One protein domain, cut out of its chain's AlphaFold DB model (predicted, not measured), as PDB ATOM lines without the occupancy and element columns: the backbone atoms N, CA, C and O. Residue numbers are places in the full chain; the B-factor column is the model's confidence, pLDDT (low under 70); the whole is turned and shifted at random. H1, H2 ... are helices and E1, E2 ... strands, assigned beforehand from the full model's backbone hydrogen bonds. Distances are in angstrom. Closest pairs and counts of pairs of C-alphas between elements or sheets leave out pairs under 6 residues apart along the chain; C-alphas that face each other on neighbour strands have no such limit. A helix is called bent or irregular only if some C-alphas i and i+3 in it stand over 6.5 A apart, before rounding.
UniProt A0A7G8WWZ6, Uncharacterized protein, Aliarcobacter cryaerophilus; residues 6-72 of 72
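This is residues 6 to 72 of the 72 residues of an uncharacterized protein of Aliarcobacter cryaerophilus (UniProt A0A7G8WWZ6). What shape is this? A long antiparallel two-stranded ribbon, E1 and E2, runs to a loose group of short helices at one end, H1 and H2 beyond it, H3 and H4 beside it. What builds it? The 67 printed residues hold E1, H1, H2, H3, H4, E2, mixed class; only just loose, close to compact (radius of gyration of the C-alphas 13.1 A), spanning 44 by 23 by 18 A.

How do the strands pair? E1, residues 6 to 14, and E2, residues 62 to 71, are antiparallel at 166 degrees; N 7 and O 69, 2.8 A apart, are within hydrogen-bond range. Where are the helices? H1, residues 16 to 22, and H2, residues 24 to 28, meet only through their link. H3, residues 33 to 40, is close but not clearly touching H2, closest C-alphas Tyr 26 and Phe 36, 6.9 A. H4, residues 54 to 58, comes closest to E2 at the C-alphas of Lys 54 and Ile 64, 6.8 A. Are their backbones complete? Every O i to N i+4 pair is within hydrogen-bond range in H1, H3 and H4; H2, only just irregular with C-alphas 24 and 27 6.6 A apart, has 0 of 1, and 1 of 2 O i to N i+3 pairs.

Where does E1 begin? C-alpha 6 is at (168.347, 121.217, 47.501); E1 is 25.6 A long. Where does E2 end? C-alpha 71 is at (166.644, 118.637, 43.363); E2 is 28.2 A long.

Is any link long? H3 to H4 is, 13 residues; residues 46 to 51 stand free, and the printed part has no cut. Where is confidence low? Residues 42 to 56 are under 70.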
ATOM      1  N   TYR A   6     169.656 120.711  47.105       89.31
ATOM      2  CA  TYR A   6     168.347 121.217  47.501       89.31
ATOM      3  C   TYR A   6     168.179 122.635  46.975       89.31
ATOM      4  O   TYR A   6     169.157 123.371  46.871       89.31
ATOM      5  N   LEU A   7     166.934 122.999  46.695       89.44
ATOM      6  CA  LEU A   7     166.490 124.381  46.651       89.44
ATOM      7  C   LEU A   7     165.950 124.746  48.037       89.44
ATOM      8  O   LEU A   7     165.186 123.973  48.627       89.44
ATOM      9  N   LEU A   8     166.372 125.898  48.551       84.69
ATOM     10  CA  LEU A   8     165.845 126.492  49.772       84.69
ATOM     11  C   LEU A   8     165.004 127.707  49.378       84.69
ATOM     12  O   LEU A   8     165.527 128.649  48.793       84.69
ATOM     13  N   GLU A   9     163.716 127.667  49.694       86.25
ATOM     14  CA  GLU A   9     162.816 128.816  49.608       86.25
ATOM     15  C   GLU A   9     162.663 129.390  51.022       86.25
ATOM     16  O   GLU A   9     162.370 128.642  51.965       86.25
ATOM     17  N   VAL A  10     162.881 130.695  51.178       83.88
ATOM     18  CA  VAL A  10     162.709 131.416  52.445       83.88
ATOM     19  C   VAL A  10     161.681 132.519  52.230       83.88
ATOM     20  O   VAL A  10     161.823 133.332  51.323       83.88
ATOM     21  N   GLU A  11     160.648 132.528  53.062       87.06
ATOM     22  CA  GLU A  11     159.641 133.584  53.127       87.06
ATOM     23  C   GLU A  11     159.769 134.286  54.478       87.06
ATOM     24  O   GLU A  11     159.787 133.624  55.521       87.06
ATOM     25  N   ILE A  12     159.879 135.613  54.446       87.06
ATOM     26  CA  ILE A  12     159.980 136.465  55.631       87.06
ATOM     27  C   ILE A  12     158.802 137.435  55.600       87.06
ATOM     28  O   ILE A  12     158.659 138.222  54.667       87.06
ATOM     29  N   VAL A  13     157.965 137.373  56.628       90.38
ATOM     30  CA  VAL A  13     156.891 138.335  56.879       90.38
ATOM     31  C   VAL A  13     157.356 139.282  57.976       90.38
ATOM     32  O   VAL A  13     157.852 138.833  59.010       90.38
ATOM     33  N   ILE A  14     157.191 140.580  57.737       90.56
ATOM     34  CA  ILE A  14     157.698 141.655  58.588       90.56
ATOM     35  C   ILE A  14     156.512 142.460  59.128       90.56
ATOM     36  O   ILE A  14     155.758 143.059  58.361       90.56
ATOM     37  N   ASP A  15     156.366 142.491  60.448       92.50
ATOM     38  CA  ASP A  15     155.499 143.418  61.173       92.50
ATOM     39  C   ASP A  15     156.286 144.699  61.476       92.50
ATOM     40  O   ASP A  15     156.954 144.841  62.505       92.50
ATOM     41  N   GLU A  16     156.251 145.625  60.519       90.88
ATOM     42  CA  GLU A  16     157.022 146.864  60.585       90.88
ATOM     43  C   GLU A  16     156.641 147.746  61.785       90.88
ATOM     44  O   GLU A  16     157.504 148.430  62.338       90.88
ATOM     45  N   GLU A  17     155.377 147.742  62.211       92.31
ATOM     46  CA  GLU A  17     154.924 148.554  63.344       92.31
ATOM     47  C   GLU A  17     155.591 148.084  64.640       92.31
ATOM     48  O   GLU A  17     156.238 148.875  65.332       92.31
ATOM     49  N   ASN A  18     155.538 146.781  64.904       91.38
ATOM     50  CA  ASN A  18     156.150 146.156  66.075       91.38
ATOM     51  C   ASN A  18     157.683 146.316  66.082       91.38
ATOM     52  O   ASN A  18     158.285 146.625  67.114       91.38
ATOM     53  N   ILE A  19     158.332 146.190  64.918       89.38
ATOM     54  CA  ILE A  19     159.781 146.405  64.788       89.38
ATOM     55  C   ILE A  19     160.144 147.874  65.027       89.38
ATOM     56  O   ILE A  19     161.122 148.156  65.719       89.38
ATOM     57  N   ASN A  20     159.372 148.821  64.493       90.25
ATOM     58  CA  ASN A  20     159.600 150.247  64.727       90.25
ATOM     59  C   ASN A  20     159.360 150.636  66.195       90.25
ATOM     60  O   ASN A  20     160.046 151.528  66.691       90.25
ATOM     61  N   GLU A  21     158.436 149.979  66.901       91.00
ATOM     62  CA  GLU A  21     158.214 150.194  68.335       91.00
ATOM     63  C   GLU A  21     159.389 149.669  69.173       91.00
ATOM     64  O   GLU A  21     159.883 150.360  70.067       91.00
ATOM     65  N   LYS A  22     159.878 148.461  68.868       87.31
ATOM     66  CA  LYS A  22     160.913 147.786  69.668       87.31
ATOM     67  C   LYS A  22     162.340 148.183  69.303       87.31
ATOM     68  O   LYS A  22     163.207 148.210  70.175       87.31
ATOM     69  N   TYR A  23     162.593 148.480  68.032       85.00
ATOM     70  CA  TYR A  23     163.920 148.734  67.466       85.00
ATOM     71  C   TYR A  23     163.953 149.937  66.505       85.00
ATOM     72  O   TYR A  23     164.564 149.853  65.445       85.00
ATOM     73  N   PRO A  24     163.427 151.125  66.860       87.62
ATOM     74  CA  PRO A  24     163.390 152.277  65.942       87.62
ATOM     75  C   PRO A  24     164.771 152.693  65.398       87.62
ATOM     76  O   PRO A  24     164.879 153.315  64.341       87.62
ATOM     77  N   ASN A  25     165.837 152.326  66.112       90.56
ATOM     78  CA  ASN A  25     167.216 152.688  65.804       90.56
ATOM     79  C   ASN A  25     167.838 151.863  64.665       90.56
ATOM     80  O   ASN A  25     168.939 152.201  64.236       90.56
ATOM     81  N   TYR A  26     167.183 150.806  64.149       87.19
ATOM     82  CA  TYR A  26     167.729 150.057  63.003       87.19
ATOM     83  C   TYR A  26     167.960 150.983  61.795       87.19
ATOM     84  O   TYR A  26     168.941 150.824  61.071       87.19
ATOM     85  N   LYS A  27     167.138 152.033  61.664       89.81
ATOM     86  CA  LYS A  27     167.217 153.065  60.617       89.81
ATOM     87  C   LYS A  27     168.519 153.874  60.620       89.81
ATOM     88  O   LYS A  27     168.754 154.660  59.713       89.81
ATOM     89  N   TRP A  28     169.360 153.735  61.648       93.38
ATOM     90  CA  TRP A  28     170.688 154.355  61.673       93.38
ATOM     91  C   TRP A  28     171.716 153.589  60.842       93.38
ATOM     92  O   TRP A  28     172.689 154.184  60.391       93.38
ATOM     93  N   ASN A  29     171.511 152.281  60.671       92.00
ATOM     94  CA  ASN A  29     172.451 151.389  59.995       92.00
ATOM     95  C   ASN A  29     171.871 150.768  58.717       92.00
ATOM     96  O   ASN A  29     172.628 150.221  57.921       92.00
ATOM     97  N   PHE A  30     170.550 150.834  58.539       91.62
ATOM     98  CA  PHE A  30     169.835 150.214  57.430       91.62
ATOM     99  C   PHE A  30     168.869 151.210  56.789       91.62
ATOM    100  O   PHE A  30     168.155 151.932  57.489       91.62
ATOM    101  N   ASP A  31     168.837 151.212  55.460       92.88
ATOM    102  CA  ASP A  31     168.007 152.106  54.648       92.88
ATOM    103  C   ASP A  31     166.558 151.606  54.532       92.88
ATOM    104  O   ASP A  31     165.654 152.377  54.205       92.88
ATOM    105  N   SER A  32     166.323 150.319  54.807       91.00
ATOM    106  CA  SER A  32     164.996 149.709  54.786       91.00
ATOM    107  C   SER A  32     164.858 148.583  55.809       91.00
ATOM    108  O   SER A  32     165.845 148.074  56.352       91.00
ATOM    109  N   ILE A  33     163.612 148.194  56.081       88.94
ATOM    110  CA  ILE A  33     163.325 147.097  57.004       88.94
ATOM    111  C   ILE A  33     163.682 145.733  56.407       88.94
ATOM    112  O   ILE A  33     164.082 144.836  57.138       88.94
ATOM    113  N   GLU A  34     163.624 145.590  55.084       88.94
ATOM    114  CA  GLU A  34     164.074 144.398  54.365       88.94
ATOM    115  C   GLU A  34     165.585 144.217  54.506       88.94
ATOM    116  O   GLU A  34     166.036 143.130  54.838       88.94
ATOM    117  N   GLN A  35     166.370 145.291  54.367       88.19
ATOM    118  CA  GLN A  35     167.820 145.224  54.570       88.19
ATOM    119  C   GLN A  35     168.172 144.826  56.012       88.19
ATOM    120  O   GLN A  35     169.132 144.089  56.255       88.19
ATOM    121  N   PHE A  36     167.390 145.308  56.979       87.88
ATOM    122  CA  PHE A  36     167.530 144.902  58.371       87.88
ATOM    123  C   PHE A  36     167.134 143.431  58.583       87.88
ATOM    124  O   PHE A  36     167.831 142.704  59.295       87.88
ATOM    125  N   ALA A  37     166.063 142.969  57.932       84.19
ATOM    126  CA  ALA A  37     165.626 141.578  57.967       84.19
ATOM    127  C   ALA A  37     166.672 140.635  57.356       84.19
ATOM    128  O   ALA A  37     166.993 139.624  57.973       84.19
ATOM    129  N   ASP A  38     167.270 140.990  56.218       83.88
ATOM    130  CA  ASP A  38     168.334 140.212  55.568       83.88
ATOM    131  C   ASP A  38     169.577 140.084  56.462       83.88
ATOM    132  O   ASP A  38     170.226 139.037  56.499       83.88
ATOM    133  N   TYR A  39     169.897 141.128  57.233       82.81
ATOM    134  CA  TYR A  39     170.981 141.086  58.216       82.81
ATOM    135  C   TYR A  39     170.676 140.131  59.383       82.81
ATOM    136  O   TYR A  39     171.563 139.412  59.845       82.81
ATOM    137  N   LEU A  40     169.432 140.121  59.872       77.88
ATOM    138  CA  LEU A  40     169.013 139.305  61.018       77.88
ATOM    139  C   LEU A  40     168.633 137.868  60.660       77.88
ATOM    140  O   LEU A  40     168.703 136.984  61.513       77.88
ATOM    141  N   VAL A  41     168.241 137.605  59.419       72.75
ATOM    142  CA  VAL A  41     167.804 136.289  58.950       72.75
ATOM    143  C   VAL A  41     168.776 135.794  57.879       72.75
ATOM    144  O   VAL A  41     168.417 135.753  56.703       72.75
ATOM    145  N   PRO A  42     170.010 135.387  58.248       66.44
ATOM    146  CA  PRO A  42     170.959 134.917  57.255       66.44
ATOM    147  C   PRO A  42     170.411 133.699  56.512       66.44
ATOM    148  O   PRO A  42     169.838 132.781  57.116       66.44
ATOM    149  N   GLU A  43     170.682 133.648  55.208       62.09
ATOM    150  CA  GLU A  43     170.349 132.515  54.338       62.09
ATOM    151  C   GLU A  43     170.871 131.179  54.906       62.09
ATOM    152  O   GLU A  43     170.224 130.136  54.768       62.09
ATOM    153  N   GLU A  44     172.008 131.215  55.614       56.41
ATOM    154  CA  GLU A  44     172.746 130.034  56.065       56.41
ATOM    155  C   GLU A  44     172.690 129.723  57.569       56.41
ATOM    156  O   GLU A  44     173.345 128.768  57.982       56.41
ATOM    157  N   SER A  45     171.929 130.434  58.417       53.25
ATOM    158  CA  SER A  45     172.007 130.192  59.875       53.25
ATOM    159  C   SER A  45     171.333 128.880  60.319       53.25
ATOM    160  O   SER A  45     170.204 128.823  60.809       53.25
ATOM    161  N   TYR A  46     172.058 127.780  60.132       50.81
ATOM    162  CA  TYR A  46     172.046 126.624  61.012       50.81
ATOM    163  C   TYR A  46     173.039 126.930  62.138       50.81
ATOM    164  O   TYR A  46     174.238 126.822  61.935       50.81
ATOM    165  N   GLU A  47     172.511 127.327  63.296       50.22
ATOM    166  CA  GLU A  47     173.213 127.410  64.589       50.22
ATOM    167  C   GLU A  47     174.397 128.394  64.699       50.22
ATOM    168  O   GLU A  47     175.520 128.086  64.316       50.22
ATOM    169  N   ALA A  48     174.169 129.542  65.352       37.72
ATOM    170  CA  ALA A  48     175.198 130.211  66.159       37.72
ATOM    171  C   ALA A  48     174.579 131.229  67.141       37.72
ATOM    172  O   ALA A  48     174.225 132.345  66.769       37.72
ATOM    173  N   ASP A  49     174.470 130.814  68.404       39.78
ATOM    174  CA  ASP A  49     174.792 131.589  69.620       39.78
ATOM    175  C   ASP A  49     174.195 132.983  69.874       39.78
ATOM    176  O   ASP A  49     174.665 133.741  70.721       39.78
ATOM    177  N   THR A  50     173.074 133.304  69.255       42.78
ATOM    178  CA  THR A  50     172.134 134.261  69.847       42.78
ATOM    179  C   THR A  50     170.771 133.605  69.834       42.78
ATOM    180  O   THR A  50     170.519 132.743  68.997       42.78
ATOM    181  N   ASP A  51     169.896 133.978  70.757       48.25
ATOM    182  CA  ASP A  51     168.498 133.539  70.818       48.25
ATOM    183  C   ASP A  51     167.677 134.107  69.632       48.25
ATOM    184  O   ASP A  51     166.655 134.764  69.781       48.25
ATOM    185  N   MET A  52     168.196 133.906  68.418       50.59
ATOM    186  CA  MET A  52     167.612 134.124  67.099       50.59
ATOM    187  C   MET A  52     167.073 132.786  66.583       50.59
ATOM    188  O   MET A  52     167.149 132.456  65.398       50.59
ATOM    189  N   SER A  53     166.564 131.970  67.508       55.81
ATOM    190  CA  SER A  53     165.649 130.898  67.160       55.81
ATOM    191  C   SER A  53     164.468 131.509  66.391       55.81
ATOM    192  O   SER A  53     164.178 132.701  66.520       55.81
ATOM    193  N   LYS A  54     163.784 130.712  65.564       55.81
ATOM    194  CA  LYS A  54     162.578 131.166  64.852       55.81
ATOM    195  C   LYS A  54     161.603 131.873  65.813       55.81
ATOM    196  O   LYS A  54     161.123 132.958  65.509       55.81
ATOM    197  N   ASP A  55     161.435 131.301  67.002       59.91
ATOM    198  CA  ASP A  55     160.583 131.812  68.079       59.91
ATOM    199  C   ASP A  55     161.124 133.130  68.674       59.91
ATOM    200  O   ASP A  55     160.369 134.038  69.026       59.91
ATOM    201  N   GLY A  56     162.452 133.260  68.731       66.25
ATOM    202  CA  GLY A  56     163.156 134.457  69.164       66.25
ATOM    203  C   GLY A  56     162.936 135.653  68.245       66.25
ATOM    204  O   GLY A  56     162.843 136.757  68.760       66.25
ATOM    205  N   LEU A  57     162.797 135.464  66.929       76.44
ATOM    206  CA  LEU A  57     162.509 136.538  65.964       76.44
ATOM    207  C   LEU A  57     161.005 136.832  65.817       76.44
ATOM    208  O   LEU A  57     160.636 137.981  65.567       76.44
ATOM    209  N   GLU A  58     160.137 135.847  66.068       79.25
ATOM    210  CA  GLU A  58     158.677 136.032  66.100       79.25
ATOM    211  C   GLU A  58     158.242 137.081  67.123       79.25
ATOM    212  O   GLU A  58     157.475 137.988  66.791       79.25
ATOM    213  N   GLN A  59     158.802 137.059  68.336       79.94
ATOM    214  CA  GLN A  59     158.520 138.101  69.335       79.94
ATOM    215  C   GLN A  59     158.960 139.507  68.893       79.94
ATOM    216  O   GLN A  59     158.451 140.489  69.432       79.94
ATOM    217  N   TRP A  60     159.874 139.632  67.928       77.62
ATOM    218  CA  TRP A  60     160.356 140.918  67.417       77.62
ATOM    219  C   TRP A  60     159.638 141.373  66.147       77.62
ATOM    220  O   TRP A  60     160.008 142.412  65.622       77.62
ATOM    221  N   GLY A  61     158.609 140.652  65.687       87.19
ATOM    222  CA  GLY A  61     157.812 141.037  64.518       87.19
ATOM    223  C   GLY A  61     158.211 140.342  63.215       87.19
ATOM    224  O   GLY A  61     157.797 140.783  62.149       87.19
ATOM    225  N   TYR A  62     158.985 139.256  63.269       86.88
ATOM    226  CA  TYR A  62     159.347 138.482  62.077       86.88
ATOM    227  C   TYR A  62     158.676 137.112  62.070       86.88
ATOM    228  O   TYR A  62     158.842 136.341  63.005       86.88
ATOM    229  N   SER A  63     158.014 136.733  60.980       87.31
ATOM    230  CA  SER A  63     157.617 135.337  60.760       87.31
ATOM    231  C   SER A  63     158.408 134.753  59.600       87.31
ATOM    232  O   SER A  63     158.375 135.282  58.492       87.31
ATOM    233  N   ILE A  64     159.140 133.667  59.857       84.00
ATOM    234  CA  ILE A  64     160.060 133.075  58.881       84.00
ATOM    235  C   ILE A  64     159.625 131.648  58.565       84.00
ATOM    236  O   ILE A  64     159.583 130.768  59.436       84.00
ATOM    237  N   THR A  65     159.363 131.392  57.289       84.25
ATOM    238  CA  THR A  65     159.048 130.060  56.775       84.25
ATOM    239  C   THR A  65     160.143 129.606  55.824       84.25
ATOM    240  O   THR A  65     160.515 130.310  54.892       84.25
ATOM    241  N   LYS A  66     160.682 128.406  56.069       82.88
ATOM    242  CA  LYS A  66     161.722 127.789  55.238       82.88
ATOM    243  C   LYS A  66     161.181 126.504  54.629       82.88
ATOM    244  O   LYS A  66     160.724 125.617  55.353       82.88
ATOM    245  N   LYS A  67     161.284 126.368  53.311       85.62
ATOM    246  CA  LYS A  67     160.891 125.165  52.576       85.62
ATOM    247  C   LYS A  67     162.090 124.619  51.813       85.62
ATOM    248  O   LYS A  67     162.760 125.331  51.073       85.62
ATOM    249  N   LYS A  68     162.373 123.331  52.021       88.88
ATOM    250  CA  LYS A  68     163.458 122.613  51.347       88.88
ATOM    251  C   LYS A  68     162.886 121.642  50.330       88.88
ATOM    252  O   LYS A  68     162.105 120.762  50.688       88.88
ATOM    253  N   THR A  69     163.348 121.740  49.093       92.25
ATOM    254  CA  THR A  69     162.966 120.829  48.011       92.25
ATOM    255  C   THR A  69     164.211 120.150  47.470       92.25
ATOM    256  O   THR A  69     165.171 120.815  47.087       92.25
ATOM    257  N   ARG A  70     164.235 118.812  47.477       92.31
ATOM    258  CA  ARG A  70     165.344 118.050  46.893       92.31
ATOM    259  C   ARG A  70     165.320 118.231  45.379       92.31
ATOM    260  O   ARG A  70     164.277 118.037  44.768       92.31
ATOM    261  N   LEU A  71     166.464 118.585  44.807       92.31
ATOM    262  CA  LEU A  71     166.644 118.637  43.363       92.31
ATOM    263  C   LEU A  71     167.021 117.238  42.868       92.31
ATOM    264  O   LEU A  71     167.879 116.582  43.475       92.31
ATOM    265  N   GLU A  72     166.328 116.789  41.823       82.25
ATOM    266  CA  GLU A  72     166.580 115.515  41.137       82.25
ATOM    267  C   GLU A  72     167.839 115.565  40.265       82.25
ATOM    268  O   GLU A  72     168.134 116.638  39.685       82.25
TER     269      GLU A  72